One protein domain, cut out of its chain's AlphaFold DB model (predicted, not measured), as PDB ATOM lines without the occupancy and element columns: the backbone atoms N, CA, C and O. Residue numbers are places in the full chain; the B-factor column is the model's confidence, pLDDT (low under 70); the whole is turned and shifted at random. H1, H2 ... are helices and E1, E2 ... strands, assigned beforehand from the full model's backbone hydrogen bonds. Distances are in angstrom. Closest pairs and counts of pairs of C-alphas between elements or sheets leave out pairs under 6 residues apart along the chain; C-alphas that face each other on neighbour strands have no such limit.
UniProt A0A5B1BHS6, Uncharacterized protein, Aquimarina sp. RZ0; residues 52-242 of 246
ATOM      1  N   ILE A  52      20.530 -31.213 -31.841       96.00
ATOM      2  CA  ILE A  52      21.747 -31.398 -32.635       96.00
ATOM      3  C   ILE A  52      21.418 -31.128 -34.104       96.00
ATOM      4  O   ILE A  52      22.106 -30.332 -34.740       96.00
ATOM      5  N   GLU A  53      20.323 -31.693 -34.616       96.44
ATOM      6  CA  GLU A  53      19.880 -31.457 -35.995       96.44
ATOM      7  C   GLU A  53      19.641 -29.966 -36.288       96.44
ATOM      8  O   GLU A  53      19.987 -29.478 -37.367       96.44
ATOM      9  N   GLU A  54      19.078 -29.206 -35.342       95.75
ATOM     10  CA  GLU A  54      18.869 -27.762 -35.512       95.75
ATOM     11  C   GLU A  54      20.175 -26.979 -35.677       95.75
ATOM     12  O   GLU A  54      20.221 -26.073 -36.511       95.75
ATOM     13  N   VAL A  55      21.206 -27.333 -34.900       96.94
ATOM     14  CA  VAL A  55      22.515 -26.654 -34.873       96.94
ATOM     15  C   VAL A  55      23.314 -26.918 -36.152       96.94
ATOM     16  O   VAL A  55      24.085 -26.066 -36.600       96.94
ATOM     17  N   LEU A  56      23.138 -28.091 -36.764       97.88
ATOM     18  CA  LEU A  56      23.859 -28.448 -37.982       97.88
ATOM     19  C   LEU A  56      23.462 -27.572 -39.174       97.88
ATOM     20  O   LEU A  56      22.325 -27.117 -39.315       97.88
ATOM     21  N   THR A  57      24.415 -27.386 -40.082       98.19
ATOM     22  CA  THR A  57      24.240 -26.631 -41.323       98.19
ATOM     23  C   THR A  57      24.596 -27.517 -42.512       98.19
ATOM     24  O   THR A  57      23.728 -28.187 -43.064       98.19
ATOM     25  N   THR A  58      25.874 -27.568 -42.871       98.38
ATOM     26  CA  THR A  58      26.413 -28.314 -44.014       98.38
ATOM     27  C   THR A  58      26.218 -29.818 -43.848       98.38
ATOM     28  O   THR A  58      25.857 -30.504 -44.800       98.38
ATOM     29  N   SER A  59      26.411 -30.326 -42.632       98.38
ATOM     30  CA  SER A  59      26.454 -31.764 -42.351       98.38
ATOM     31  C   SER A  59      25.092 -32.333 -41.945       98.38
ATOM     32  O   SER A  59      24.970 -33.525 -41.672       98.38
ATOM     33  N   LYS A  60      24.049 -31.491 -41.924       98.31
ATOM     34  CA  LYS A  60      22.695 -31.874 -41.506       98.31
ATOM     35  C   LYS A  60      22.111 -33.035 -42.319       98.31
ATOM     36  O   LYS A  60      21.636 -33.968 -41.680       98.31
ATOM     37  N   PRO A  61      22.160 -33.043 -43.669       98.25
ATOM     38  CA  PRO A  61      21.584 -34.151 -44.434       98.25
ATOM     39  C   PRO A  61      22.241 -35.489 -44.081       98.25
ATOM     40  O   PRO A  61      21.548 -36.446 -43.767       98.25
ATOM     41  N   ALA A  62      23.575 -35.517 -43.993       98.44
ATOM     42  CA  ALA A  62      24.311 -36.722 -43.615       98.44
ATOM     43  C   ALA A  62      23.968 -37.208 -42.195       98.44
ATOM     44  O   ALA A  62      23.915 -38.406 -41.959       98.44
ATOM     45  N   TYR A  63      23.710 -36.295 -41.253       98.25
ATOM     46  CA  TYR A  63      23.274 -36.645 -39.896       98.25
ATOM     47  C   TYR A  63      21.833 -37.173 -39.827       98.25
ATOM     48  O   TYR A  63      21.526 -37.994 -38.964       98.25
ATOM     49  N   ILE A  64      20.940 -36.699 -40.696       97.00
ATOM     50  CA  ILE A  64      19.566 -37.213 -40.795       97.00
ATOM     51  C   ILE A  64      19.569 -38.620 -41.404       97.00
ATOM     52  O   ILE A  64      18.844 -39.484 -40.919       97.00
ATOM     53  N   ASP A  65      20.403 -38.843 -42.422       97.88
ATOM     54  CA  ASP A  65      20.489 -40.117 -43.143       97.88
ATOM     55  C   ASP A  65      21.248 -41.209 -42.364       97.88
ATOM     56  O   ASP A  65      21.079 -42.396 -42.648       97.88
ATOM     57  N   ALA A  66      22.089 -40.822 -41.400       98.06
ATOM     58  CA  ALA A  66      22.874 -41.743 -40.583       98.06
ATOM     59  C   ALA A  66      22.003 -42.578 -39.630       98.06
ATOM     60  O   ALA A  66      21.042 -42.086 -39.026       98.06
ATOM     61  N   ALA A  67      22.389 -43.836 -39.429       97.50
ATOM     62  CA  ALA A  67      21.786 -44.698 -38.418       97.50
ATOM     63  C   ALA A  67      22.291 -44.353 -37.004       97.50
ATOM     64  O   ALA A  67      23.384 -43.819 -36.816       97.50
ATOM     65  N   ASN A  68      21.510 -44.693 -35.973       97.31
ATOM     66  CA  ASN A  68      21.972 -44.565 -34.587       97.31
ATOM     67  C   ASN A  68      23.236 -45.411 -34.370       97.31
ATOM     68  O   ASN A  68      23.242 -46.601 -34.679       97.31
ATOM     69  N   GLY A  69      24.275 -44.807 -33.796       97.19
ATOM     70  CA  GLY A  69      25.598 -45.408 -33.623       97.19
ATOM     71  C   GLY A  69      26.605 -45.021 -34.708       97.19
ATOM     72  O   GLY A  69      27.805 -45.176 -34.478       97.19
ATOM     73  N   GLU A  70      26.169 -44.455 -35.836       98.31
ATOM     74  CA  GLU A  70      27.080 -44.026 -36.898       98.31
ATOM     75  C   GLU A  70      27.712 -42.660 -36.605       98.31
ATOM     76  O   GLU A  70      27.084 -41.734 -36.077       98.31
ATOM     77  N   TRP A  71      28.981 -42.528 -36.994       98.50
ATOM     78  CA  TRP A  71      29.702 -41.262 -36.968       98.50
ATOM     79  C   TRP A  71      29.579 -40.535 -38.306       98.50
ATOM     80  O   TRP A  71      29.783 -41.115 -39.371       98.50
ATOM     81  N   VAL A  72      29.350 -39.229 -38.242       98.50
ATOM     82  CA  VAL A  72      29.202 -38.335 -39.391       98.50
ATOM     83  C   VAL A  72      30.284 -37.269 -39.338       98.50
ATOM     84  O   VAL A  72      30.513 -36.673 -38.289       98.50
ATOM     85  N   LEU A  73      30.956 -37.018 -40.464       98.31
ATOM     86  CA  LEU A  73      31.892 -35.899 -40.589       98.31
ATOM     87  C   LEU A  73      31.143 -34.573 -40.459       98.31
ATOM     88  O   LEU A  73      30.126 -34.374 -41.122       98.31
ATOM     89  N   ILE A  74      31.675 -33.662 -39.648       98.75
ATOM     90  CA  ILE A  74      31.136 -32.311 -39.496       98.75
ATOM     91  C   ILE A  74      32.206 -31.246 -39.719       98.75
ATOM     92  O   ILE A  74      33.406 -31.521 -39.737       98.75
ATOM     93  N   THR A  75      31.776 -30.002 -39.890       98.56
ATOM     94  CA  THR A  75      32.693 -28.866 -40.014       98.56
ATOM     95  C   THR A  75      33.188 -28.387 -38.646       98.56
ATOM     96  O   THR A  75      32.529 -28.568 -37.620       98.56
ATOM     97  N   ALA A  76      34.324 -27.683 -38.629       98.38
ATOM     98  CA  ALA A  76      34.827 -27.019 -37.423       98.38
ATOM     99  C   ALA A  76      33.799 -26.039 -36.827       98.38
ATOM    100  O   ALA A  76      33.640 -25.953 -35.609       98.38
ATOM    101  N   THR A  77      33.088 -25.302 -37.687       98.62
ATOM    102  CA  THR A  77      32.039 -24.360 -37.276       98.62
ATOM    103  C   THR A  77      30.895 -25.079 -36.571       98.62
ATOM    104  O   THR A  77      30.487 -24.641 -35.502       98.62
ATOM    105  N   GLU A  78      30.424 -26.203 -37.115       98.62
ATOM    106  CA  GLU A  78      29.363 -27.004 -36.492       98.62
ATOM    107  C   GLU A  78      29.813 -27.612 -35.163       98.62
ATOM    108  O   GLU A  78      29.077 -27.525 -34.187       98.62
ATOM    109  N   TYR A  79      31.035 -28.151 -35.076       98.62
ATOM    110  CA  TYR A  79      31.568 -28.669 -33.810       98.62
ATOM    111  C   TYR A  79      31.600 -27.584 -32.722       98.62
ATOM    112  O   TYR A  79      31.215 -27.820 -31.576       98.62
ATOM    113  N   ASN A  80      32.040 -26.375 -33.079       98.31
ATOM    114  CA  ASN A  80      32.080 -25.253 -32.144       98.31
ATOM    115  C   ASN A  80      30.675 -24.768 -31.761       98.31
ATOM    116  O   ASN A  80      30.455 -24.473 -30.589       98.31
ATOM    117  N   ALA A  81      29.734 -24.733 -32.710       98.44
ATOM    118  CA  ALA A  81      28.340 -24.389 -32.442       98.44
ATOM    119  C   ALA A  81      27.690 -25.406 -31.493       98.44
ATOM    120  O   ALA A  81      27.071 -25.022 -30.505       98.44
ATOM    121  N   LEU A  82      27.926 -26.705 -31.711       98.19
ATOM    122  CA  LEU A  82      27.484 -27.769 -30.808       98.19
ATOM    123  C   LEU A  82      28.041 -27.581 -29.392       98.19
ATOM    124  O   LEU A  82      27.308 -27.736 -28.420       98.19
ATOM    125  N   ALA A  83      29.311 -27.193 -29.260       97.75
ATOM    126  CA  ALA A  83      29.914 -26.940 -27.955       97.75
ATOM    127  C   ALA A  83      29.296 -25.744 -27.203       97.75
ATOM    128  O   ALA A  83      29.407 -25.692 -25.979       97.75
ATOM    129  N   SER A  84      28.683 -24.786 -27.908       97.56
ATOM    130  CA  SER A  84      28.080 -23.584 -27.312       97.56
ATOM    131  C   SER A  84      26.559 -23.626 -27.179       97.56
ATOM    132  O   SER A  84      26.019 -22.963 -26.298       97.56
ATOM    133  N   GLU A  85      25.866 -24.345 -28.061       96.62
ATOM    134  CA  GLU A  85      24.400 -24.322 -28.163       96.62
ATOM    135  C   GLU A  85      23.725 -25.537 -27.521       96.62
ATOM    136  O   GLU A  85      22.536 -25.480 -27.200       96.62
ATOM    137  N   ILE A  86      24.465 -26.629 -27.313       96.25
ATOM    138  CA  ILE A  86      23.975 -27.784 -26.563       96.25
ATOM    139  C   ILE A  86      24.127 -27.507 -25.063       96.25
ATOM    140  O   ILE A  86      25.144 -27.000 -24.587       96.25
ATOM    141  N   GLU A  87      23.094 -27.836 -24.296       95.44
ATOM    142  CA  GLU A  87      23.093 -27.628 -22.848       95.44
ATOM    143  C   GLU A  87      24.053 -28.593 -22.142       95.44
ATOM    144  O   GLU A  87      24.164 -29.763 -22.519       95.44
ATOM    145  N   ASN A  88      24.687 -28.122 -21.063       96.38
ATOM    146  CA  ASN A  88      25.540 -28.927 -20.180       96.38
ATOM    147  C   ASN A  88      26.647 -29.690 -20.925       96.38
ATOM    148  O   ASN A  88      26.849 -30.878 -20.675       96.38
ATOM    149  N   VAL A  89      27.337 -29.029 -21.859       97.88
ATOM    150  CA  VAL A  89      28.440 -29.646 -22.603       97.88
ATOM    151  C   VAL A  89      29.727 -29.667 -21.784       97.88
ATOM    152  O   VAL A  89      30.140 -28.661 -21.207       97.88
ATOM    153  N   PHE A  90      30.405 -30.811 -21.811       98.06
ATOM    154  CA  PHE A  90      31.718 -31.035 -21.225       98.06
ATOM    155  C   PHE A  90      32.704 -31.480 -22.302       98.06
ATOM    156  O   PHE A  90      32.361 -32.258 -23.195       98.06
ATOM    157  N   LYS A  91      33.943 -31.000 -22.189       98.06
ATOM    158  CA  LYS A  91      35.066 -31.395 -23.043       98.06
ATOM    159  C   LYS A  91      35.911 -32.448 -22.338       98.06
ATOM    160  O   LYS A  91      36.213 -32.298 -21.156       98.06
ATOM    161  N   SER A  92      36.320 -33.478 -23.067       97.88
ATOM    162  CA  SER A  92      37.089 -34.601 -22.516       97.88
ATOM    163  C   SER A  92      38.174 -35.076 -23.488       97.88
ATOM    164  O   SER A  92      38.165 -34.696 -24.653       97.88
ATOM    165  N   GLY A  93      39.127 -35.885 -23.021       97.19
ATOM    166  CA  GLY A  93      40.276 -36.387 -23.787       97.19
ATOM    167  C   GLY A  93      41.535 -35.534 -23.620       97.19
ATOM    168  O   GLY A  93      42.608 -36.059 -23.336       97.19
ATOM    169  N   ILE A  94      41.408 -34.213 -23.724       96.00
ATOM    170  CA  ILE A  94      42.479 -33.241 -23.458       96.00
ATOM    171  C   ILE A  94      41.873 -31.923 -22.973       96.00
ATOM    172  O   ILE A  94      40.771 -31.547 -23.398       96.00
ATOM    173  N   LEU A  95      42.587 -31.213 -22.098       94.06
ATOM    174  CA  LEU A  95      42.160 -29.894 -21.648       94.06
ATOM    175  C   LEU A  95      42.219 -28.883 -22.797       94.06
ATOM    176  O   LEU A  95      43.095 -28.915 -23.659       94.06
ATOM    177  N   GLU A  96      41.275 -27.947 -22.799       92.88
ATOM    178  CA  GLU A  96      41.201 -26.909 -23.828       92.88
ATOM    179  C   GLU A  96      42.446 -26.008 -23.841       92.88
ATOM    180  O   GLU A  96      42.888 -25.591 -24.912       92.88
ATOM    181  N   SER A  97      43.003 -25.714 -22.661       92.50
ATOM    182  CA  SER A  97      44.248 -24.958 -22.501       92.50
ATOM    183  C   SER A  97      45.408 -25.671 -23.190       92.50
ATOM    184  O   SER A  97      46.018 -25.081 -24.077       92.50
ATOM    185  N   GLU A  98      45.626 -26.948 -22.858       92.06
ATOM    186  CA  GLU A  98      46.672 -27.806 -23.436       92.06
ATOM    187  C   GLU A  98      46.508 -27.943 -24.960       92.06
ATOM    188  O   GLU A  98      47.469 -27.859 -25.727       92.06
ATOM    189  N   TYR A  99      45.269 -28.105 -25.439       92.69
ATOM    190  CA  TYR A  99      44.992 -28.228 -26.871       92.69
ATOM    191  C   TYR A  99      45.392 -26.968 -27.651       92.69
ATOM    192  O   TYR A  99      45.937 -27.057 -28.757       92.69
ATOM    193  N   LYS A 100      45.138 -25.790 -27.069       91.25
ATOM    194  CA  LYS A 100      45.394 -24.469 -27.665       91.25
ATOM    195  C   LYS A 100      46.824 -23.969 -27.501       91.25
ATOM    196  O   LYS A 100      47.151 -22.924 -28.062       91.25
ATOM    197  N   GLU A 101      47.680 -24.686 -26.778       89.88
ATOM    198  CA  GLU A 101      49.075 -24.284 -26.610       89.88
ATOM    199  C   GLU A 101      49.792 -24.114 -27.951       89.88
ATOM    200  O   GLU A 101      49.569 -24.864 -28.901       89.88
ATOM    201  N   SER A 102      50.706 -23.151 -28.031       87.44
ATOM    202  CA  SER A 102      51.463 -22.858 -29.252       87.44
ATOM    203  C   SER A 102      52.657 -23.792 -29.482       87.44
ATOM    204  O   SER A 102      53.499 -23.501 -30.329       87.44
ATOM    205  N   SER A 103      52.791 -24.871 -28.705       88.75
ATOM    206  CA  SER A 103      53.883 -25.829 -28.866       88.75
ATOM    207  C   SER A 103      53.774 -26.577 -30.199       88.75
ATOM    208  O   SER A 103      52.687 -26.775 -30.755       88.75
ATOM    209  N   ASN A 104      54.933 -26.970 -30.737       90.88
ATOM    210  CA  ASN A 104      55.001 -27.667 -32.016       90.88
ATOM    211  C   ASN A 104      54.236 -28.988 -31.944       90.88
ATOM    212  O   ASN A 104      54.432 -29.788 -31.025       90.88
ATOM    213  N   ILE A 105      53.411 -29.232 -32.957       93.19
ATOM    214  CA  ILE A 105      52.747 -30.518 -33.116       93.19
ATOM    215  C   ILE A 105      53.758 -31.500 -33.703       93.19
ATOM    216  O   ILE A 105      54.389 -31.234 -34.726       93.19
ATOM    217  N   ILE A 106      53.908 -32.643 -33.045       91.19
ATOM    218  CA  ILE A 106      54.761 -33.745 -33.480       91.19
ATOM    219  C   ILE A 106      53.918 -34.983 -33.790       91.19
ATOM    220  O   ILE A 106      52.741 -35.081 -33.435       91.19
ATOM    221  N   THR A 107      54.533 -35.950 -34.461       86.69
ATOM    222  CA  THR A 107      53.850 -37.139 -34.975       86.69
ATOM    223  C   THR A 107      53.817 -38.275 -33.957       86.69
ATOM    224  O   THR A 107      54.735 -38.432 -33.146       86.69
ATOM    225  N   THR A 108      52.753 -39.076 -33.992       81.38
ATOM    226  CA  THR A 108      52.677 -40.395 -33.338       81.38
ATOM    227  C   THR A 108      53.320 -41.483 -34.212       81.38
ATOM    228  O   THR A 108      53.806 -41.212 -35.309       81.38
ATOM    229  N   THR A 109      53.368 -42.725 -33.720       79.88
ATOM    230  CA  THR A 109      53.803 -43.890 -34.509       79.88
ATOM    231  C   THR A 109      52.781 -44.224 -35.598       79.88
ATOM    232  O   THR A 109      51.605 -43.910 -35.458       79.88
ATOM    233  N   SER A 110      53.185 -44.903 -36.675       82.94
ATOM    234  CA  SER A 110      52.275 -45.313 -37.762       82.94
ATOM    235  C   SER A 110      51.588 -46.666 -37.529       82.94
ATOM    236  O   SER A 110      50.640 -46.994 -38.242       82.94
ATOM    237  N   SER A 111      52.032 -47.440 -36.536       94.12
ATOM    238  CA  SER A 111      51.464 -48.751 -36.197       94.12
ATOM    239  C   SER A 111      50.030 -48.643 -35.664       94.12
ATOM    240  O   SER A 111      49.697 -47.632 -35.040       94.12
ATOM    241  N   PRO A 112      49.182 -49.673 -35.840       97.19
ATOM    242  CA  PRO A 112      47.903 -49.754 -35.140       97.19
ATOM    243  C   PRO A 112      48.121 -49.678 -33.630       97.19
ATOM    244  O   PRO A 112      48.963 -50.399 -33.086       97.19
ATOM    245  N   THR A 113      47.428 -48.778 -32.945       98.06
ATOM    246  CA  THR A 113      47.681 -48.520 -31.518       98.06
ATOM    247  C   THR A 113      46.437 -47.937 -30.866       98.06
ATOM    248  O   THR A 113      45.813 -47.038 -31.432       98.06
ATOM    249  N   THR A 114      46.102 -48.420 -29.673       98.50
ATOM    250  CA  THR A 114      45.134 -47.771 -28.787       98.50
ATOM    251  C   THR A 114      45.879 -46.811 -27.871       98.50
ATOM    252  O   THR A 114      46.940 -47.148 -27.353       98.50
ATOM    253  N   LEU A 115      45.366 -45.593 -27.730       97.94
ATOM    254  CA  LEU A 115      46.048 -44.461 -27.114       97.94
ATOM    255  C   LEU A 115      45.093 -43.712 -26.173       97.94
ATOM    256  O   LEU A 115      43.964 -43.431 -26.570       97.94
ATOM    257  N   SER A 116      45.549 -43.336 -24.975       98.00
ATOM    258  CA  SER A 116      44.779 -42.510 -24.028       98.00
ATOM    259  C   SER A 116      45.660 -41.478 -23.339       98.00
ATOM    260  O   SER A 116      46.730 -41.822 -22.845       98.00
ATOM    261  N   ASN A 117      45.227 -40.224 -23.257       97.38
ATOM    262  CA  ASN A 117      45.924 -39.221 -22.454       97.38
ATOM    263  C   ASN A 117      45.818 -39.528 -20.955       97.38
ATOM    264  O   ASN A 117      44.741 -39.810 -20.434       97.38
ATOM    265  N   GLU A 118      46.922 -39.372 -20.226       95.75
ATOM    266  CA  GLU A 118      46.923 -39.413 -18.764       95.75
ATOM    267  C   GLU A 118      46.276 -38.133 -18.218       95.75
ATOM    268  O   GLU A 118      46.872 -37.060 -18.292       95.75
ATOM    269  N   THR A 119      45.029 -38.202 -17.748       92.81
ATOM    270  CA  THR A 119      44.295 -37.050 -17.206       92.81
ATOM    271  C   THR A 119      43.161 -37.499 -16.286       92.81
ATOM    272  O   THR A 119      42.467 -38.472 -16.580       92.81
ATOM    273  N   GLU A 120      42.959 -36.746 -15.204       92.50
ATOM    274  CA  GLU A 120      41.821 -36.871 -14.279       92.50
ATOM    275  C   GLU A 120      40.801 -35.730 -14.442       92.50
ATOM    276  O   GLU A 120      39.695 -35.773 -13.899       92.50
ATOM    277  N   GLU A 121      41.174 -34.690 -15.193       92.69
ATOM    278  CA  GLU A 121      40.386 -33.466 -15.352       92.69
ATOM    279  C   GLU A 121      39.595 -33.463 -16.661       92.69
ATOM    280  O   GLU A 121      38.416 -33.116 -16.671       92.69
ATOM    281  N   ALA A 122      40.208 -33.905 -17.765       95.38
ATOM    282  CA  ALA A 122      39.562 -33.984 -19.074       95.38
ATOM    283  C   ALA A 122      38.838 -35.329 -19.265       95.38
ATOM    284  O   ALA A 122      39.068 -36.048 -20.239       95.38
ATOM    285  N   VAL A 123      37.958 -35.676 -18.328       97.62
ATOM    286  CA  VAL A 123      37.165 -36.918 -18.328       97.62
ATOM    287  C   VAL A 123      35.687 -36.623 -18.565       97.62
ATOM    288  O   VAL A 123      35.218 -35.511 -18.316       97.62
ATOM    289  N   LEU A 124      34.938 -37.606 -19.061       98.06
ATOM    290  CA  LEU A 124      33.487 -37.484 -19.183       98.06
ATOM    291  C   LEU A 124      32.873 -37.562 -17.784       98.06
ATOM    292  O   LEU A 124      33.196 -38.496 -17.046       98.06
ATOM    293  N   PRO A 125      31.977 -36.642 -17.393       97.88
ATOM    294  CA  PRO A 125      31.253 -36.761 -16.135       97.88
ATOM    295  C   PRO A 125      30.348 -37.994 -16.107       97.88
ATOM    296  O   PRO A 125      29.968 -38.532 -17.147       97.88
ATOM    297  N   LYS A 126      29.936 -38.396 -14.902       97.69
ATOM    298  CA  LYS A 126      28.868 -39.383 -14.711       97.69
ATOM    299  C   LYS A 126      27.552 -38.896 -15.331       97.69
ATOM    300  O   LYS A 126      27.240 -37.710 -15.244       97.69
ATOM    301  N   ASN A 127      26.756 -39.829 -15.852       97.38
ATOM    302  CA  ASN A 127      25.464 -39.600 -16.500       97.38
ATOM    303  C   ASN A 127      25.573 -38.692 -17.734       97.38
ATOM    304  O   ASN A 127      24.660 -37.914 -18.005       97.38
ATOM    305  N   SER A 128      26.696 -38.758 -18.452       97.88
ATOM    306  CA  SER A 128      26.895 -38.007 -19.690       97.88
ATOM    307  C   SER A 128      26.875 -38.924 -20.908       97.88
ATOM    308  O   SER A 128      27.147 -40.119 -20.816       97.88
ATOM    309  N   TYR A 129      26.548 -38.346 -22.054       97.88
ATOM    310  CA  TYR A 129      26.517 -38.996 -23.354       97.88
ATOM    311  C   TYR A 129      27.568 -38.332 -24.234       97.88
ATOM    312  O   TYR A 129      27.513 -37.118 -24.441       97.88
ATOM    313  N   LEU A 130      28.527 -39.104 -24.744       98.31
ATOM    314  CA  LEU A 130      29.468 -38.624 -25.754       98.31
ATOM    315  C   LEU A 130      28.733 -38.465 -27.085       98.31
ATOM    316  O   LEU A 130      28.069 -39.404 -27.514       98.31
ATOM    317  N   PHE A 131      28.849 -37.315 -27.739       98.44
ATOM    318  CA  PHE A 131      28.111 -37.076 -28.983       98.44
ATOM    319  C   PHE A 131      28.949 -36.430 -30.086       98.44
ATOM    320  O   PHE A 131      28.588 -36.543 -31.247       98.44
ATOM    321  N   ALA A 132      30.080 -35.795 -29.780       98.50
ATOM    322  CA  ALA A 132      30.983 -35.297 -30.815       98.50
ATOM    323  C   ALA A 132      32.438 -35.583 -30.465       98.50
ATOM    324  O   ALA A 132      32.796 -35.776 -29.302       98.50
ATOM    325  N   PHE A 133      33.282 -35.599 -31.487       98.31
ATOM    326  CA  PHE A 133      34.695 -35.916 -31.369       98.31
ATOM    327  C   PHE A 133      35.495 -35.127 -32.397       98.31
ATOM    328  O   PHE A 133      35.062 -34.946 -33.531       98.31
ATOM    329  N   LYS A 134      36.685 -34.682 -32.014       98.50
ATOM    330  CA  LYS A 134      37.675 -34.149 -32.941       98.50
ATOM    331  C   LYS A 134      39.062 -34.659 -32.616       98.50
ATOM    332  O   LYS A 134      39.368 -34.962 -31.461       98.50
ATOM    333  N   TYR A 135      39.928 -34.672 -33.615       98.19
ATOM    334  CA  TYR A 135      41.353 -34.892 -33.409       98.19
ATOM    335  C   TYR A 135      42.186 -34.158 -34.456       98.19
ATOM    336  O   TYR A 135      41.684 -33.788 -35.516       98.19
ATOM    337  N   TYR A 136      43.470 -33.962 -34.162       97.88
ATOM    338  CA  TYR A 136      44.420 -33.389 -35.110       97.88
ATOM    339  C   TYR A 136      45.077 -34.494 -35.946       97.88
ATOM    340  O   TYR A 136      45.866 -35.295 -35.432       97.88
ATOM    341  N   ALA A 137      44.774 -34.537 -37.239       97.00
ATOM    342  CA  ALA A 137      45.400 -35.426 -38.201       97.00
ATOM    343  C   ALA A 137      46.706 -34.806 -38.706       97.00
ATOM    344  O   ALA A 137      46.707 -33.791 -39.396       97.00
ATOM    345  N   ILE A 138      47.835 -35.456 -38.420       96.44
ATOM    346  CA  ILE A 138      49.082 -35.159 -39.141       96.44
ATOM    347  C   ILE A 138      48.981 -35.723 -40.550       96.44
ATOM    348  O   ILE A 138      49.339 -35.064 -41.522       96.44
ATOM    349  N   GLN A 139      48.492 -36.957 -40.643       95.38
ATOM    350  CA  GLN A 139      48.279 -37.639 -41.902       95.38
ATOM    351  C   GLN A 139      47.148 -38.647 -41.748       95.38
ATOM    352  O   GLN A 139      47.262 -39.597 -40.970       95.38
ATOM    353  N   ALA A 140      46.101 -38.453 -42.538       94.44
ATOM    354  CA  ALA A 140      45.034 -39.400 -42.801       94.44
ATOM    355  C   ALA A 140      44.818 -39.445 -44.318       94.44
ATOM    356  O   ALA A 140      44.474 -38.432 -44.915       94.44
ATOM    357  N   ASN A 141      45.031 -40.602 -44.944       92.44
ATOM    358  CA  ASN A 141      44.769 -40.819 -46.369       92.44
ATOM    359  C   ASN A 141      43.679 -41.882 -46.520       92.44
ATOM    360  O   ASN A 141      43.994 -43.062 -46.371       92.44
ATOM    361  N   ASP A 142      42.433 -41.469 -46.767       92.12
ATOM    362  CA  ASP A 142      41.264 -42.362 -46.871       92.12
ATOM    363  C   ASP A 142      41.216 -43.414 -45.746       92.12
ATOM    364  O   ASP A 142      41.151 -44.613 -46.004       92.12
ATOM    365  N   GLN A 143      41.352 -42.982 -44.488       87.00
ATOM    366  CA  GLN A 143      41.542 -43.890 -43.348       87.00
ATOM    367  C   GLN A 143      40.199 -44.407 -42.813       87.00
ATOM    368  O   GLN A 143      39.454 -43.616 -42.233       87.00
ATOM    369  N   PRO A 144      39.876 -45.710 -42.944       89.00
ATOM    370  CA  PRO A 144      38.777 -46.319 -42.207       89.00
ATOM    371  C   PRO A 144      39.259 -46.840 -40.848       89.00
ATOM    372  O   PRO A 144      40.445 -47.104 -40.654       89.00
ATOM    373  N   GLY A 145      38.329 -47.117 -39.939       92.25
ATOM    374  CA  GLY A 145      38.628 -47.981 -38.795       92.25
ATOM    375  C   GLY A 145      39.275 -47.287 -37.598       92.25
ATOM    376  O   GLY A 145      39.688 -47.982 -36.671       92.25
ATOM    377  N   LEU A 146      39.358 -45.948 -37.582       97.25
ATOM    378  CA  LEU A 146      39.541 -45.238 -36.313       97.25
ATOM    379  C   LEU A 146      38.335 -45.556 -35.427       97.25
ATOM    380  O   LEU A 146      37.201 -45.529 -35.899       97.25
ATOM    381  N   LYS A 147      38.579 -45.841 -34.152       98.50
ATOM    382  CA  LYS A 147      37.517 -46.041 -33.169       98.50
ATOM    383  C   LYS A 147      37.734 -45.139 -31.977       98.50
ATOM    384  O   LYS A 147      38.870 -44.936 -31.537       98.50
ATOM    385  N   LEU A 148      36.631 -44.647 -31.440       98.44
ATOM    386  CA  LEU A 148      36.610 -43.959 -30.166       98.44
ATOM    387  C   LEU A 148      36.230 -44.951 -29.075       98.44
ATOM    388  O   LEU A 148      35.374 -45.807 -29.288       98.44
ATOM    389  N   LYS A 149      36.880 -44.848 -27.920       98.62
ATOM    390  CA  LYS A 149      36.680 -45.764 -26.803       98.62
ATOM    391  C   LYS A 149      36.457 -45.011 -25.502       98.62
ATOM    392  O   LYS A 149      37.056 -43.954 -25.287       98.62
ATOM    393  N   LEU A 150      35.657 -45.592 -24.616       98.44
ATOM    394  CA  LEU A 150      35.450 -45.108 -23.252       98.44
ATOM    395  C   LEU A 150      35.759 -46.193 -22.228       98.44
ATOM    396  O   LEU A 150      35.497 -47.369 -22.474       98.44
ATOM    397  N   SER A 151      36.275 -45.780 -21.073       98.25
ATOM    398  CA  SER A 151      36.417 -46.638 -19.899       98.25
ATOM    399  C   SER A 151      35.898 -45.958 -18.640       98.25
ATOM    400  O   SER A 151      36.300 -44.835 -18.340       98.25
ATOM    401  N   SER A 152      35.045 -46.669 -17.904       97.38
ATOM    402  CA  SER A 152      34.601 -46.346 -16.542       97.38
ATOM    403  C   SER A 152      35.509 -46.911 -15.447       97.38
ATOM    404  O   SER A 152      35.337 -46.547 -14.282       97.38
ATOM    405  N   ASP A 153      36.410 -47.824 -15.811       97.25
ATOM    406  CA  ASP A 153      37.194 -48.635 -14.875       97.25
ATOM    407  C   ASP A 153      38.522 -47.950 -14.530       97.25
ATOM    408  O   ASP A 153      39.031 -48.083 -13.420       97.25
ATOM    409  N   GLY A 154      39.049 -47.149 -15.460       95.88
ATOM    410  CA  GLY A 154      40.236 -46.330 -15.257       95.88
ATOM    411  C   GLY A 154      40.848 -45.858 -16.571       95.88
ATOM    412  O   GLY A 154      40.316 -46.086 -17.656       95.88
ATOM    413  N   ASN A 155      42.002 -45.200 -16.484       95.75
ATOM    414  CA  ASN A 155      42.688 -44.643 -17.654       95.75
ATOM    415  C   ASN A 155      43.601 -45.646 -18.395       95.75
ATOM    416  O   ASN A 155      44.327 -45.290 -19.322       95.75
ATOM    417  N   THR A 156      43.617 -46.904 -17.951       97.88
ATOM    418  CA  THR A 156      44.498 -47.956 -18.480       97.88
ATOM    419  C   THR A 156      43.783 -49.273 -18.750       97.88
ATOM    420  O   THR A 156      44.413 -50.213 -19.219       97.88
ATOM    421  N   GLU A 157      42.494 -49.395 -18.461       98.12
ATOM    422  CA  GLU A 157      41.773 -50.665 -18.571       98.12
ATOM    423  C   GLU A 157      40.293 -50.443 -18.838       98.12
ATOM    424  O   GLU A 157      39.819 -49.326 -18.680       98.12
ATOM    425  N   GLY A 158      39.574 -51.482 -19.264       98.06
ATOM    426  CA  GLY A 158      38.114 -51.436 -19.425       98.06
ATOM    427  C   GLY A 158      37.610 -50.620 -20.621       98.06
ATOM    428  O   GLY A 158      36.435 -50.262 -20.674       98.06
ATOM    429  N   TYR A 159      38.469 -50.307 -21.596       98.56
ATOM    430  CA  TYR A 159      38.054 -49.546 -22.773       98.56
ATOM    431  C   TYR A 159      37.128 -50.351 -23.684       98.56
ATOM    432  O   TYR A 159      37.463 -51.452 -24.121       98.56
ATOM    433  N   THR A 160      35.996 -49.750 -24.039       98.38
ATOM    434  CA  THR A 160      34.999 -50.295 -24.968       98.38
ATOM    435  C   THR A 160      34.723 -49.308 -26.093       98.38
ATOM    436  O   THR A 160      34.831 -48.098 -25.890       98.38
ATOM    437  N   ASP A 161      34.424 -49.823 -27.286       98.38
ATOM    438  CA  ASP A 161      34.128 -49.005 -28.467       98.38
ATOM    439  C   ASP A 161      32.836 -48.201 -28.263       98.38
ATOM    440  O   ASP A 161      31.870 -48.704 -27.686       98.38
ATOM    441  N   ILE A 162      32.817 -46.961 -28.757       97.88
ATOM    442  CA  ILE A 162      31.633 -46.097 -28.783       97.88
ATOM    443  C   ILE A 162      31.264 -45.763 -30.222       97.88
ATOM    444  O   ILE A 162      32.031 -45.118 -30.946       97.88
ATOM    445  N   GLY A 163      30.045 -46.160 -30.588       97.81
ATOM    446  CA  GLY A 163      29.564 -46.097 -31.960       97.81
ATOM    447  C   GLY A 163      30.319 -47.051 -32.884       97.81
ATOM    448  O   GLY A 163      31.162 -47.848 -32.460       97.81
ATOM    449  N   ASP A 164      30.012 -46.940 -34.165       98.12
ATOM    450  CA  ASP A 164      30.706 -47.657 -35.223       98.12
ATOM    451  C   ASP A 164      32.128 -47.106 -35.437       98.12
ATOM    452  O   ASP A 164      32.488 -46.040 -34.926       98.12
ATOM    453  N   PRO A 165      32.995 -47.801 -36.193       98.00
ATOM    454  CA  PRO A 165      34.239 -47.196 -36.644       98.00
ATOM    455  C   PRO A 165      33.963 -45.919 -37.444       98.00
ATOM    456  O   PRO A 165      33.035 -45.868 -38.250       98.00
ATOM    457  N   LEU A 166      34.794 -44.895 -37.253       97.81
ATOM    458  CA  LEU A 166      34.602 -43.610 -37.916       97.81
ATOM    459  C   LEU A 166      34.650 -43.769 -39.444       97.81
ATOM    460  O   LEU A 166      35.441 -44.580 -39.959       97.81
ATOM    461  N   PRO A 167      33.851 -42.972 -40.182       96.88
ATOM    462  CA  PRO A 167      33.829 -43.020 -41.631       96.88
ATOM    463  C   PRO A 167      35.197 -42.652 -42.197       96.88
ATOM    464  O   PRO A 167      35.999 -41.945 -41.576       96.88
ATOM    465  N   LYS A 168      35.446 -43.115 -43.419       96.88
ATOM    466  CA  LYS A 168      36.640 -42.757 -44.181       96.88
ATOM    467  C   LYS A 168      36.784 -41.243 -44.295       96.88
ATOM    468  O   LYS A 168      35.831 -40.536 -44.610       96.88
ATOM    469  N   HIS A 169      37.998 -40.764 -44.079       96.31
ATOM    470  CA  HIS A 169      38.330 -39.348 -44.162       96.31
ATOM    471  C   HIS A 169      39.785 -39.166 -44.591       96.31
ATOM    472  O   HIS A 169      40.611 -40.084 -44.518       96.31
ATOM    473  N   THR A 170      40.088 -37.959 -45.054       96.38
ATOM    474  CA  THR A 170      41.435 -37.532 -45.424       96.38
ATOM    475  C   THR A 170      41.736 -36.226 -44.711       96.38
ATOM    476  O   THR A 170      40.839 -35.405 -44.550       96.38
ATOM    477  N   GLY A 171      42.985 -36.044 -44.294       95.56
ATOM    478  CA  GLY A 171      43.459 -34.764 -43.801       95.56
ATOM    479  C   GLY A 171      44.953 -34.743 -43.507       95.56
ATOM    480  O   GLY A 171      45.546 -35.768 -43.148       95.56
ATOM    481  N   VAL A 172      45.576 -33.579 -43.696       96.44
ATOM    482  CA  VAL A 172      47.025 -33.388 -43.518       96.44
ATOM    483  C   VAL A 172      47.291 -32.098 -42.752       96.44
ATOM    484  O   VAL A 172      47.089 -31.004 -43.269       96.44
ATOM    485  N   ASN A 173      47.825 -32.239 -41.540       96.19
ATOM    486  CA  ASN A 173      48.071 -31.145 -40.597       96.19
ATOM    487  C   ASN A 173      46.813 -30.304 -40.305       96.19
ATOM    488  O   ASN A 173      46.862 -29.071 -40.290       96.19
ATOM    489  N   GLU A 174      45.692 -30.975 -40.045       97.25
ATOM    490  CA  GLU A 174      44.401 -30.331 -39.795       97.25
ATOM    491  C   GLU A 174      43.578 -31.046 -38.721       97.25
ATOM    492  O   GLU A 174      43.841 -32.194 -38.364       97.25
ATOM    493  N   GLU A 175      42.573 -30.355 -38.187       98.00
ATOM    494  CA  GLU A 175      41.576 -30.962 -37.308       98.00
ATOM    495  C   GLU A 175      40.471 -31.622 -38.133       98.00
ATOM    496  O   GLU A 175      39.972 -31.036 -39.090       98.00
ATOM    497  N   ILE A 176      40.046 -32.813 -37.716       98.31
ATOM    498  CA  ILE A 176      38.913 -33.525 -38.310       98.31
ATOM    499  C   ILE A 176      37.862 -33.732 -37.225       98.31
ATOM    500  O   ILE A 176      38.198 -34.095 -36.094       98.31
ATOM    501  N   PHE A 177      36.600 -33.477 -37.566       98.69
ATOM    502  CA  PHE A 177      35.492 -33.386 -36.623       98.69
ATOM    503  C   PHE A 177      34.390 -34.366 -37.002       98.69
ATOM    504  O   PHE A 177      34.067 -34.538 -38.178       98.69
ATOM    505  N   PHE A 178      33.793 -34.979 -35.989       98.69
ATOM    506  CA  PHE A 178      32.771 -35.996 -36.135       98.69
ATOM    507  C   PHE A 178      31.657 -35.801 -35.112       98.69
ATOM    508  O   PHE A 178      31.877 -35.292 -34.009       98.69
ATOM    509  N   LEU A 179      30.473 -36.265 -35.481       98.62
ATOM    510  CA  LEU A 179      29.263 -36.291 -34.676       98.62
ATOM    511  C   LEU A 179      28.709 -37.712 -34.656       98.62
ATOM    512  O   LEU A 179      28.620 -38.342 -35.704       98.62
ATOM    513  N   LEU A 180      28.343 -38.208 -33.482       98.50
ATOM    514  CA  LEU A 180      27.745 -39.523 -33.295       98.50
ATOM    515  C   LEU A 180      26.224 -39.395 -33.281       98.50
ATOM    516  O   LEU A 180      25.665 -38.696 -32.433       98.50
ATOM    517  N   LYS A 181      25.546 -40.081 -34.203       97.81
ATOM    518  CA  LYS A 181      24.083 -40.112 -34.249       97.81
ATOM    519  C   LYS A 181      23.534 -41.005 -33.139       97.81
ATOM    520  O   LYS A 181      23.959 -42.146 -32.989       97.81
ATOM    521  N   GLY A 182      22.558 -40.507 -32.382       95.00
ATOM    522  CA  GLY A 182      21.695 -41.361 -31.560       95.00
ATOM    523  C   GLY A 182      22.381 -42.127 -30.422       95.00
ATOM    524  O   GLY A 182      21.966 -43.246 -30.125       95.00
ATOM    525  N   ASN A 183      23.445 -41.593 -29.809       95.38
ATOM    526  CA  ASN A 183      24.162 -42.319 -28.755       95.38
ATOM    527  C   ASN A 183      23.366 -42.424 -27.448       95.38
ATOM    528  O   ASN A 183      23.481 -41.574 -26.575       95.38
ATOM    529  N   ASP A 184      22.664 -43.526 -27.237       93.62
ATOM    530  CA  ASP A 184      21.836 -43.707 -26.041       93.62
ATOM    531  C   ASP A 184      22.577 -44.287 -24.826       93.62
ATOM    532  O   ASP A 184      21.967 -44.591 -23.799       93.62
ATOM    533  N   LEU A 185      23.903 -44.405 -24.908       94.06
ATOM    534  CA  LEU A 185      24.737 -44.942 -23.840       94.06
ATOM    535  C   LEU A 185      25.243 -43.820 -22.927       94.06
ATOM    536  O   LEU A 185      26.229 -43.142 -23.226       94.06
ATOM    537  N   SER A 186      24.581 -43.645 -21.779       96.31
ATOM    538  CA  SER A 186      25.068 -42.764 -20.714       96.31
ATOM    539  C   SER A 186      26.181 -43.424 -19.905       96.31
ATOM    540  O   SER A 186      26.061 -44.590 -19.517       96.31
ATOM    541  N   THR A 187      27.197 -42.658 -19.524       96.88
ATOM    542  CA  THR A 187      28.185 -43.087 -18.528       96.88
ATOM    543  C   THR A 187      27.532 -43.276 -17.150       96.88
ATOM    544  O   THR A 187      26.671 -42.500 -16.740       96.88
ATOM    545  N   ASN A 188      27.944 -44.288 -16.385       95.12
ATOM    546  CA  ASN A 188      27.455 -44.535 -15.015       95.12
ATOM    547  C   ASN A 188      28.429 -44.033 -13.921       95.12
ATOM    548  O   ASN A 188      28.061 -43.939 -12.742       95.12
ATOM    549  N   SER A 189      29.642 -43.659 -14.326       96.81
ATOM    550  CA  SER A 189      30.729 -43.073 -13.544       96.81
ATOM    551  C   SER A 189      31.473 -42.037 -14.403       96.81
ATOM    552  O   SER A 189      31.037 -41.712 -15.509       96.81
ATOM    553  N   LYS A 190      32.569 -41.471 -13.887       97.44
ATOM    554  CA  LYS A 190      33.481 -40.703 -14.741       97.44
ATOM    555  C   LYS A 190      34.147 -41.653 -15.735       97.44
ATOM    556  O   LYS A 190      34.574 -42.724 -15.318       97.44
ATOM    557  N   CYS A 191      34.271 -41.245 -16.998       97.94
ATOM    558  CA  CYS A 191      34.905 -42.076 -18.018       97.94
ATOM    559  C   CYS A 191      36.110 -41.400 -18.677       97.94
ATOM    560  O   CYS A 191      36.067 -40.220 -19.033       97.94
ATOM    561  N   HIS A 192      37.160 -42.182 -18.910       98.19
ATOM    562  CA  HIS A 192      38.324 -41.784 -19.695       98.19
ATOM    563  C   HIS A 192      38.089 -42.094 -21.173       98.19
ATOM    564  O   HIS A 192      37.421 -43.070 -21.515       98.19
ATOM    565  N   MET A 193      38.660 -41.273 -22.054       98.50
ATOM    566  CA  MET A 193      38.590 -41.466 -23.503       98.50
ATOM    567  C   MET A 193      39.889 -42.047 -24.032       98.50
ATOM    568  O   MET A 193      40.947 -41.483 -23.767       98.50
ATOM    569  N   ALA A 194      39.792 -43.066 -24.876       98.50
ATOM    570  CA  ALA A 194      40.896 -43.542 -25.697       98.50
ATOM    571  C   ALA A 194      40.513 -43.527 -27.177       98.50
ATOM    572  O   ALA A 194      39.338 -43.505 -27.541       98.50
ATOM    573  N   ILE A 195      41.522 -43.570 -28.033       98.31
ATOM    574  CA  ILE A 195      41.364 -43.712 -29.476       98.31
ATOM    575  C   ILE A 195      42.131 -44.947 -29.924       98.31
ATOM    576  O   ILE A 195      43.310 -45.101 -29.606       98.31
ATOM    577  N   PHE A 196      41.484 -45.822 -30.683       98.38
ATOM    578  CA  PHE A 196      42.211 -46.780 -31.500       98.38
ATOM    579  C   PHE A 196      42.463 -46.146 -32.860       98.38
ATOM    580  O   PHE A 196      41.524 -45.745 -33.554       98.38
ATOM    581  N   LYS A 197      43.737 -46.071 -33.245       96.44
ATOM    582  CA  LYS A 197      44.129 -45.650 -34.585       96.44
ATOM    583  C   LYS A 197      44.584 -46.840 -35.435       96.44
ATOM    584  O   LYS A 197      45.394 -47.644 -34.959       96.44
ATOM    585  N   PRO A 198      44.131 -46.939 -36.695       96.50
ATOM    586  CA  PRO A 198      44.579 -47.961 -37.632       96.50
ATOM    587  C   PRO A 198      46.006 -47.685 -38.135       96.50
ATOM    588  O   PRO A 198      46.600 -46.634 -37.876       96.50
ATOM    589  N   ALA A 199      46.564 -48.643 -38.880       94.69
ATOM    590  CA  ALA A 199      47.829 -48.446 -39.582       94.69
ATOM    591  C   ALA A 199      47.700 -47.332 -40.629       94.69
ATOM    592  O   ALA A 199      46.733 -47.303 -41.382       94.69
ATOM    593  N   GLY A 200      48.706 -46.461 -40.719       91.69
ATOM    594  CA  GLY A 200      48.737 -45.380 -41.713       91.69
ATOM    595  C   GLY A 200      48.073 -44.078 -41.261       91.69
ATOM    596  O   GLY A 200      48.355 -43.036 -41.852       91.69
ATOM    597  N   LEU A 201      47.296 -44.096 -40.173       94.81
ATOM    598  CA  LEU A 201      46.828 -42.883 -39.514       94.81
ATOM    599  C   LEU A 201      47.866 -42.379 -38.502       94.81
ATOM    600  O   LEU A 201      48.289 -43.106 -37.593       94.81
ATOM    601  N   THR A 202      48.219 -41.099 -38.633       95.38
ATOM    602  CA  THR A 202      49.090 -40.386 -37.693       95.38
ATOM    603  C   THR A 202      48.328 -39.248 -37.029       95.38
ATOM    604  O   THR A 202      47.869 -38.311 -37.684       95.38
ATOM    605  N   ILE A 203      48.247 -39.320 -35.706       95.69
ATOM    606  CA  ILE A 203      47.580 -38.336 -34.851       95.69
ATOM    607  C   ILE A 203      48.626 -37.376 -34.288       95.69
ATOM    608  O   ILE A 203      49.749 -37.794 -33.976       95.69
ATOM    609  N   GLY A 204      48.272 -36.098 -34.198       96.38
ATOM    610  CA  GLY A 204      49.114 -35.057 -33.627       96.38
ATOM    611  C   GLY A 204      49.236 -35.192 -32.115       96.38
ATOM    612  O   GLY A 204      48.288 -35.564 -31.421       96.38
ATOM    613  N   ARG A 205      50.412 -34.861 -31.592       94.88
ATOM    614  CA  ARG A 205      50.657 -34.708 -30.156       94.88
ATOM    615  C   ARG A 205      51.513 -33.473 -29.893       94.88
ATOM    616  O   ARG A 205      52.237 -33.036 -30.785       94.88
ATOM    617  N   LYS A 206      51.439 -32.926 -28.687       94.06
ATOM    618  CA  LYS A 206      52.249 -31.790 -28.222       94.06
ATOM    619  C   LYS A 206      53.039 -32.179 -26.983       94.06
ATOM    620  O   LYS A 206      52.647 -33.105 -26.273       94.06
ATOM    621  N   SER A 207      54.135 -31.470 -26.730       90.25
ATOM    622  CA  SER A 207      54.772 -31.497 -25.411       90.25
ATOM    623  C   SER A 207      53.803 -30.965 -24.364       90.25
ATOM    624  O   SER A 207      53.107 -29.990 -24.633       90.25
ATOM    625  N   SER A 208      53.762 -31.606 -23.201       81.50
ATOM    626  CA  SER A 208      52.967 -31.144 -22.061       81.50
ATOM    627  C   SER A 208      53.816 -30.294 -21.125       81.50
ATOM    628  O   SER A 208      54.981 -30.619 -20.890       81.50
ATOM    629  N   ILE A 209      53.227 -29.230 -20.584       74.56
ATOM    630  CA  ILE A 209      53.837 -28.397 -19.541       74.56
ATOM    631  C   ILE A 209      53.679 -28.986 -18.131       74.56
ATOM    632  O   ILE A 209      54.479 -28.668 -17.259       74.56
ATOM    633  N   ASP A 210      52.701 -29.875 -17.929       76.44
ATOM    634  CA  ASP A 210      52.302 -30.395 -16.612       76.44
ATOM    635  C   ASP A 210      52.807 -31.826 -16.359       76.44
ATOM    636  O   ASP A 210      52.189 -32.595 -15.628       76.44
ATOM    637  N   ASP A 211      53.893 -32.230 -17.028       78.94
ATOM    638  CA  ASP A 211      54.465 -33.590 -16.989       78.94
ATOM    639  C   ASP A 211      53.506 -34.729 -17.383       78.94
ATOM    640  O   ASP A 211      53.840 -35.914 -17.299       78.94
ATOM    641  N   ASN A 212      52.326 -34.387 -17.889       83.94
ATOM    642  CA  ASN A 212      51.337 -35.362 -18.284       83.94
ATOM    643  C   ASN A 212      51.795 -36.164 -19.509       83.94
ATOM    644  O   ASN A 212      52.329 -35.626 -20.485       83.94
ATOM    645  N   THR A 213      51.503 -37.461 -19.491       93.38
ATOM    646  CA  THR A 213      51.888 -38.400 -20.549       93.38
ATOM    647  C   THR A 213      50.661 -38.990 -21.251       93.38
ATOM    648  O   THR A 213      49.532 -38.521 -21.070       93.38
ATOM    649  N   TYR A 214      50.862 -40.027 -22.064       96.00
ATOM    650  CA  TYR A 214      49.773 -40.863 -22.553       96.00
ATOM    651  C   TYR A 214      50.103 -42.352 -22.398       96.00
ATOM    652  O   TYR A 214      51.263 -42.778 -22.466       96.00
ATOM    653  N   PHE A 215      49.054 -43.144 -22.208       97.56
ATOM    654  CA  PHE A 215      49.080 -44.597 -22.198       97.56
ATOM    655  C   PHE A 215      48.859 -45.156 -23.599       97.56
ATOM    656  O   PHE A 215      48.196 -44.532 -24.435       97.56
ATOM    657  N   TYR A 216      49.420 -46.331 -23.871       97.75
ATOM    658  CA  TYR A 216      49.282 -46.974 -25.168       97.75
ATOM    659  C   TYR A 216      49.365 -48.496 -25.110       97.75
ATOM    660  O   TYR A 216      49.956 -49.075 -24.202       97.75
ATOM    661  N   GLU A 217      48.820 -49.135 -26.139       98.25
ATOM    662  CA  GLU A 217      49.003 -50.556 -26.423       98.25
ATOM    663  C   GLU A 217      48.905 -50.813 -27.928       98.25
ATOM    664  O   GLU A 217      48.172 -50.119 -28.640       98.25
ATOM    665  N   LEU A 218      49.661 -51.788 -28.434       97.50
ATOM    666  CA  LEU A 218      49.601 -52.139 -29.852       97.50
ATOM    667  C   LEU A 218      48.276 -52.830 -30.192       97.50
ATOM    668  O   LEU A 218      47.844 -53.755 -29.513       97.50
ATOM    669  N   GLY A 219      47.684 -52.425 -31.316       98.00
ATOM    670  CA  GLY A 219      46.414 -52.966 -31.788       98.00
ATOM    671  C   GLY A 219      45.183 -52.315 -31.155       98.00
ATOM    672  O   GLY A 219      45.262 -51.281 -30.491       98.00
ATOM    673  N   ASP A 220      44.036 -52.918 -31.451       98.31
ATOM    674  CA  ASP A 220      42.720 -52.528 -30.955       98.31
ATOM    675  C   ASP A 220      42.448 -53.283 -29.651       98.31
ATOM    676  O   ASP A 220      42.147 -54.478 -29.668       98.31
ATOM    677  N   THR A 221      42.670 -52.617 -28.519       98.50
ATOM    678  CA  THR A 221      42.719 -53.262 -27.203       98.50
ATOM    679  C   THR A 221      41.824 -52.556 -26.193       98.50
ATOM    680  O   THR A 221      41.398 -51.416 -26.381       98.50
ATOM    681  N   THR A 222      41.509 -53.270 -25.112       98.50
ATOM    682  CA  THR A 222      40.709 -52.757 -23.993       98.50
ATOM    683  C   THR A 222      41.574 -52.254 -22.838       98.50
ATOM    684  O   THR A 222      41.086 -51.523 -21.984       98.50
ATOM    685  N   ASN A 223      42.850 -52.647 -22.797       98.44
ATOM    686  CA  ASN A 223      43.785 -52.341 -21.718       98.44
ATOM    687  C   ASN A 223      45.084 -51.773 -22.298       98.44
ATOM    688  O   ASN A 223      45.534 -52.204 -23.364       98.44
ATOM    689  N   LEU A 224      45.674 -50.817 -21.585       98.44
ATOM    690  CA  LEU A 224      46.871 -50.076 -21.957       98.44
ATOM    691  C   LEU A 224      47.978 -50.365 -20.947       98.44
ATOM    692  O   LEU A 224      47.891 -49.949 -19.794       98.44
ATOM    693  N   THR A 225      49.018 -51.081 -21.373       97.62
ATOM    694  CA  THR A 225      50.147 -51.421 -20.489       97.62
ATOM    695  C   THR A 225      51.353 -50.504 -20.681       97.62
ATOM    696  O   THR A 225      52.183 -50.360 -19.781       97.62
ATOM    697  N   GLY A 226      51.449 -49.852 -21.842       97.19
ATOM    698  CA  GLY A 226      52.492 -48.890 -22.162       97.19
ATOM    699  C   GLY A 226      52.179 -47.495 -21.633       97.19
ATOM    700  O   GLY A 226      51.029 -47.062 -21.604       97.19
ATOM    701  N   LYS A 227      53.229 -46.754 -21.272       96.12
ATOM    702  CA  LYS A 227      53.183 -45.332 -20.904       96.12
ATOM    703  C   LYS A 227      54.361 -44.615 -21.548       96.12
ATOM    704  O   LYS A 227      55.461 -45.172 -21.602       96.12
ATOM    705  N   THR A 228      54.170 -43.404 -22.068       93.81
ATOM    706  CA  THR A 228      55.316 -42.624 -22.553       93.81
ATOM    707  C   THR A 228      56.141 -42.070 -21.404       93.81
ATOM    708  O   THR A 228      55.606 -41.583 -20.419       93.81
ATOM    709  N   SER A 229      57.464 -42.092 -21.553       89.62
ATOM    710  CA  SER A 229      58.387 -41.476 -20.592       89.62
ATOM    711  C   SER A 229      58.557 -39.968 -20.795       89.62
ATOM    712  O   SER A 229      59.154 -39.301 -19.959       89.62
ATOM    713  N   THR A 230      58.096 -39.434 -21.928       89.69
ATOM    714  CA  THR A 230      58.148 -38.004 -22.248       89.69
ATOM    715  C   THR A 230      56.773 -37.379 -22.008       89.69
ATOM    716  O   THR A 230      55.787 -37.979 -22.454       89.69
ATOM    717  N   PRO A 231      56.705 -36.190 -21.376       91.69
ATOM    718  CA  PRO A 231      55.484 -35.401 -21.241       91.69
ATOM    719  C   PRO A 231      54.904 -35.029 -22.604       91.69
ATOM    720  O   PRO A 231      55.354 -34.090 -23.265       91.69
ATOM    721  N   LEU A 232      53.940 -35.815 -23.066       92.62
ATOM    722  CA  LEU A 232      53.313 -35.686 -24.373       92.62
ATOM    723  C   LEU A 232      51.811 -35.885 -24.224       92.62
ATOM    724  O   LEU A 232      51.373 -36.814 -23.548       92.62
ATOM    725  N   LYS A 233      51.033 -35.068 -24.932       93.44
ATOM    726  CA  LYS A 233      49.573 -35.166 -24.999       93.44
ATOM    727  C   LYS A 233      49.113 -35.322 -26.429       93.44
ATOM    728  O   LYS A 233      49.529 -34.576 -27.313       93.44
ATOM    729  N   LEU A 234      48.237 -36.283 -26.649       96.75
ATOM    730  CA  LEU A 234      47.565 -36.523 -27.915       96.75
ATOM    731  C   LEU A 234      46.485 -35.466 -28.125       96.75
ATOM    732  O   LEU A 234      45.725 -35.149 -27.212       96.75
ATOM    733  N   LEU A 235      46.393 -34.947 -29.343       97.19
ATOM    734  CA  LEU A 235      45.433 -33.913 -29.708       97.19
ATOM    735  C   LEU A 235      44.125 -34.547 -30.177       97.19
ATOM    736  O   LEU A 235      43.879 -34.666 -31.377       97.19
ATOM    737  N   TYR A 236      43.288 -34.947 -29.226       98.06
ATOM    738  CA  TYR A 236      41.905 -35.339 -29.475       98.06
ATOM    739  C   TYR A 236      40.996 -34.854 -28.350       98.06
ATOM    740  O   TYR A 236      41.404 -34.820 -27.192       98.06
ATOM    741  N   GLN A 237      39.764 -34.485 -28.687       98.44
ATOM    742  CA  GLN A 237      38.791 -33.981 -27.727       98.44
ATOM    743  C   GLN A 237      37.390 -34.487 -28.069       98.44
ATOM    744  O   GLN A 237      36.995 -34.486 -29.232       98.44
ATOM    745  N   GLY A 238      36.640 -34.916 -27.060       98.44
ATOM    746  CA  GLY A 238      35.219 -35.232 -27.172       98.44
ATOM    747  C   GLY A 238      34.336 -34.128 -26.600       98.44
ATOM    748  O   GLY A 238      34.761 -33.420 -25.684       98.44
ATOM    749  N   LEU A 239      33.103 -34.026 -27.100       98.62
ATOM    750  CA  LEU A 239      32.004 -33.315 -26.448       98.62
ATOM    751  C   LEU A 239      31.020 -34.331 -25.878       98.62
ATOM    752  O   LEU A 239      30.572 -35.243 -26.580       98.62
ATOM    753  N   SER A 240      30.666 -34.143 -24.613       98.44
ATOM    754  CA  SER A 240      29.625 -34.912 -23.937       98.44
ATOM    755  C   SER A 240      28.593 -33.990 -23.300       98.44
ATOM    756  O   SER A 240      28.898 -32.836 -23.023       98.44
ATOM    757  N   THR A 241      27.372 -34.470 -23.077       98.19
ATOM    758  CA  THR A 241      26.322 -33.723 -22.366       98.19
ATOM    759  C   THR A 241      25.612 -34.610 -21.355       98.19
ATOM    760  O   THR A 241      25.481 -35.809 -21.578       98.19
ATOM    761  N   THR A 242      25.144 -34.049 -20.240       97.19
ATOM    762  CA  THR A 242      24.284 -34.764 -19.276       97.19
ATOM    763  C   THR A 242      22.800 -34.706 -19.632       97.19
ATOM    764  O   THR A 242      21.979 -35.332 -18.963       97.19
TER     765      THR A 242
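This is residues 52 to 242 of the 246 residues of an uncharacterized protein of Aquimarina sp. RZ0 (UniProt A0A5B1BHS6). Two strongly twisted sheets make a sandwich, partly face to face with their strands crossed: E1, E2, E4, E7, E8, E10, E12 and E13 form the larger sheet and E6, E5, E9, E3 and E11 the smaller. H3 covers the larger sheet's face away from the smaller one, H2 packs on E1 at one side, and H1 fits beside H2 and H3. The 191 printed residues hold four named helices and thirteen named strands, in the order H1 H2 E1 H3 E2 H4 and then E3 to E13. The neighbour pairs of the larger, branched sheet are antiparallel, as are those from E5 to E11 in the smaller; the class is mixed, helices and strands. The whole is compact, with a radius of gyration of the C-alphas of 15.2 A, and spans 44 by 36 by 30 A.

Start at H1, residues 52 to 55, which only just touches H2, residues 60 to 65, with 3 pairs of C-alphas within 8 A; the closest are those of Glu 53 and Lys 60, 6.2 A apart. H1 also touches H3, residues 76 to 85, where the C-alphas of Val 55 and Leu 82 come closest at 6.5 A. H2 is on the branched sheet, at a height of 9.1 A over it, and lies over E1, residues 71 to 74; the closest C-alphas are those of Tyr 63 and Val 72, 6.2 A apart. E1 is antiparallel to E8, residues 174 to 180, with N 72 and O 179 at 2.8 A. H3 is on the same sheet at a height of 8.9 A, over E13, residues 236 to 241, and only just over E8 and E4, residues 129 to 143, with 3 C-alphas on each. Next look at E2, residues 89 to 92, antiparallel to E13 with N 90 and O 240 at 2.8 A. H4, residues 96 to 100, only grazes this sheet, with its residues 96 to 99. E4 bends by 116 degrees at residue 140 and has E8 and E7, residues 169 to 171, on one side, with N 133 and O 178 at 2.9 A and N 140 and O 171 at 2.8 A. On its other side are E13 and E10, residues 202 to 207, with N 134 and O 237 at 2.8 A and N 138 and O 202 at 2.9 A. E12, residues 232 to 234, is antiparallel to E10, with N 206 and O 233 at 2.9 A, and runs on into E13 at 56 degrees. In the other sheet, E3, residues 113 to 117, is antiparallel to E9, residues 192 to 197, with N 115 and O 195 at 2.8 A, and to E11, residues 214 to 218, with N 116 and O 215 at 3.0 A. E5, residues 147 to 151, is antiparallel to E9, with N 149 and O 194 at 2.8 A; E6, residues 160 to 162, meets E5 only at a point. In this sandwich, two sheets face to face, the facing parts are 9.6 A centre to centre and the strands stand at 62 degrees. In H2, H3 and H4 every O i to N i+4 pair is within hydrogen-bond range; H1 is too short for one.

Find C-alpha 52 at (21.747, -31.398, -32.635), where H1 begins. H3 runs 14.2 A. E4 begins at C-alpha 129, (26.517, -38.996, -23.354), and runs 25.5 A; E8 runs 20.1 A, and E13 runs 17.2 A to C-alpha 241 at (26.322, -33.723, -22.366).

The C-alphas farthest apart, those of Pro 61 and Ser 229, are 44.5 A apart. The printed part has no cut. Its long links are H4 to E3, E3 to E4, E8 to E9 and E11 to E12. The mean pLDDT of the printed part is 95.7, and no printed residue is under 70.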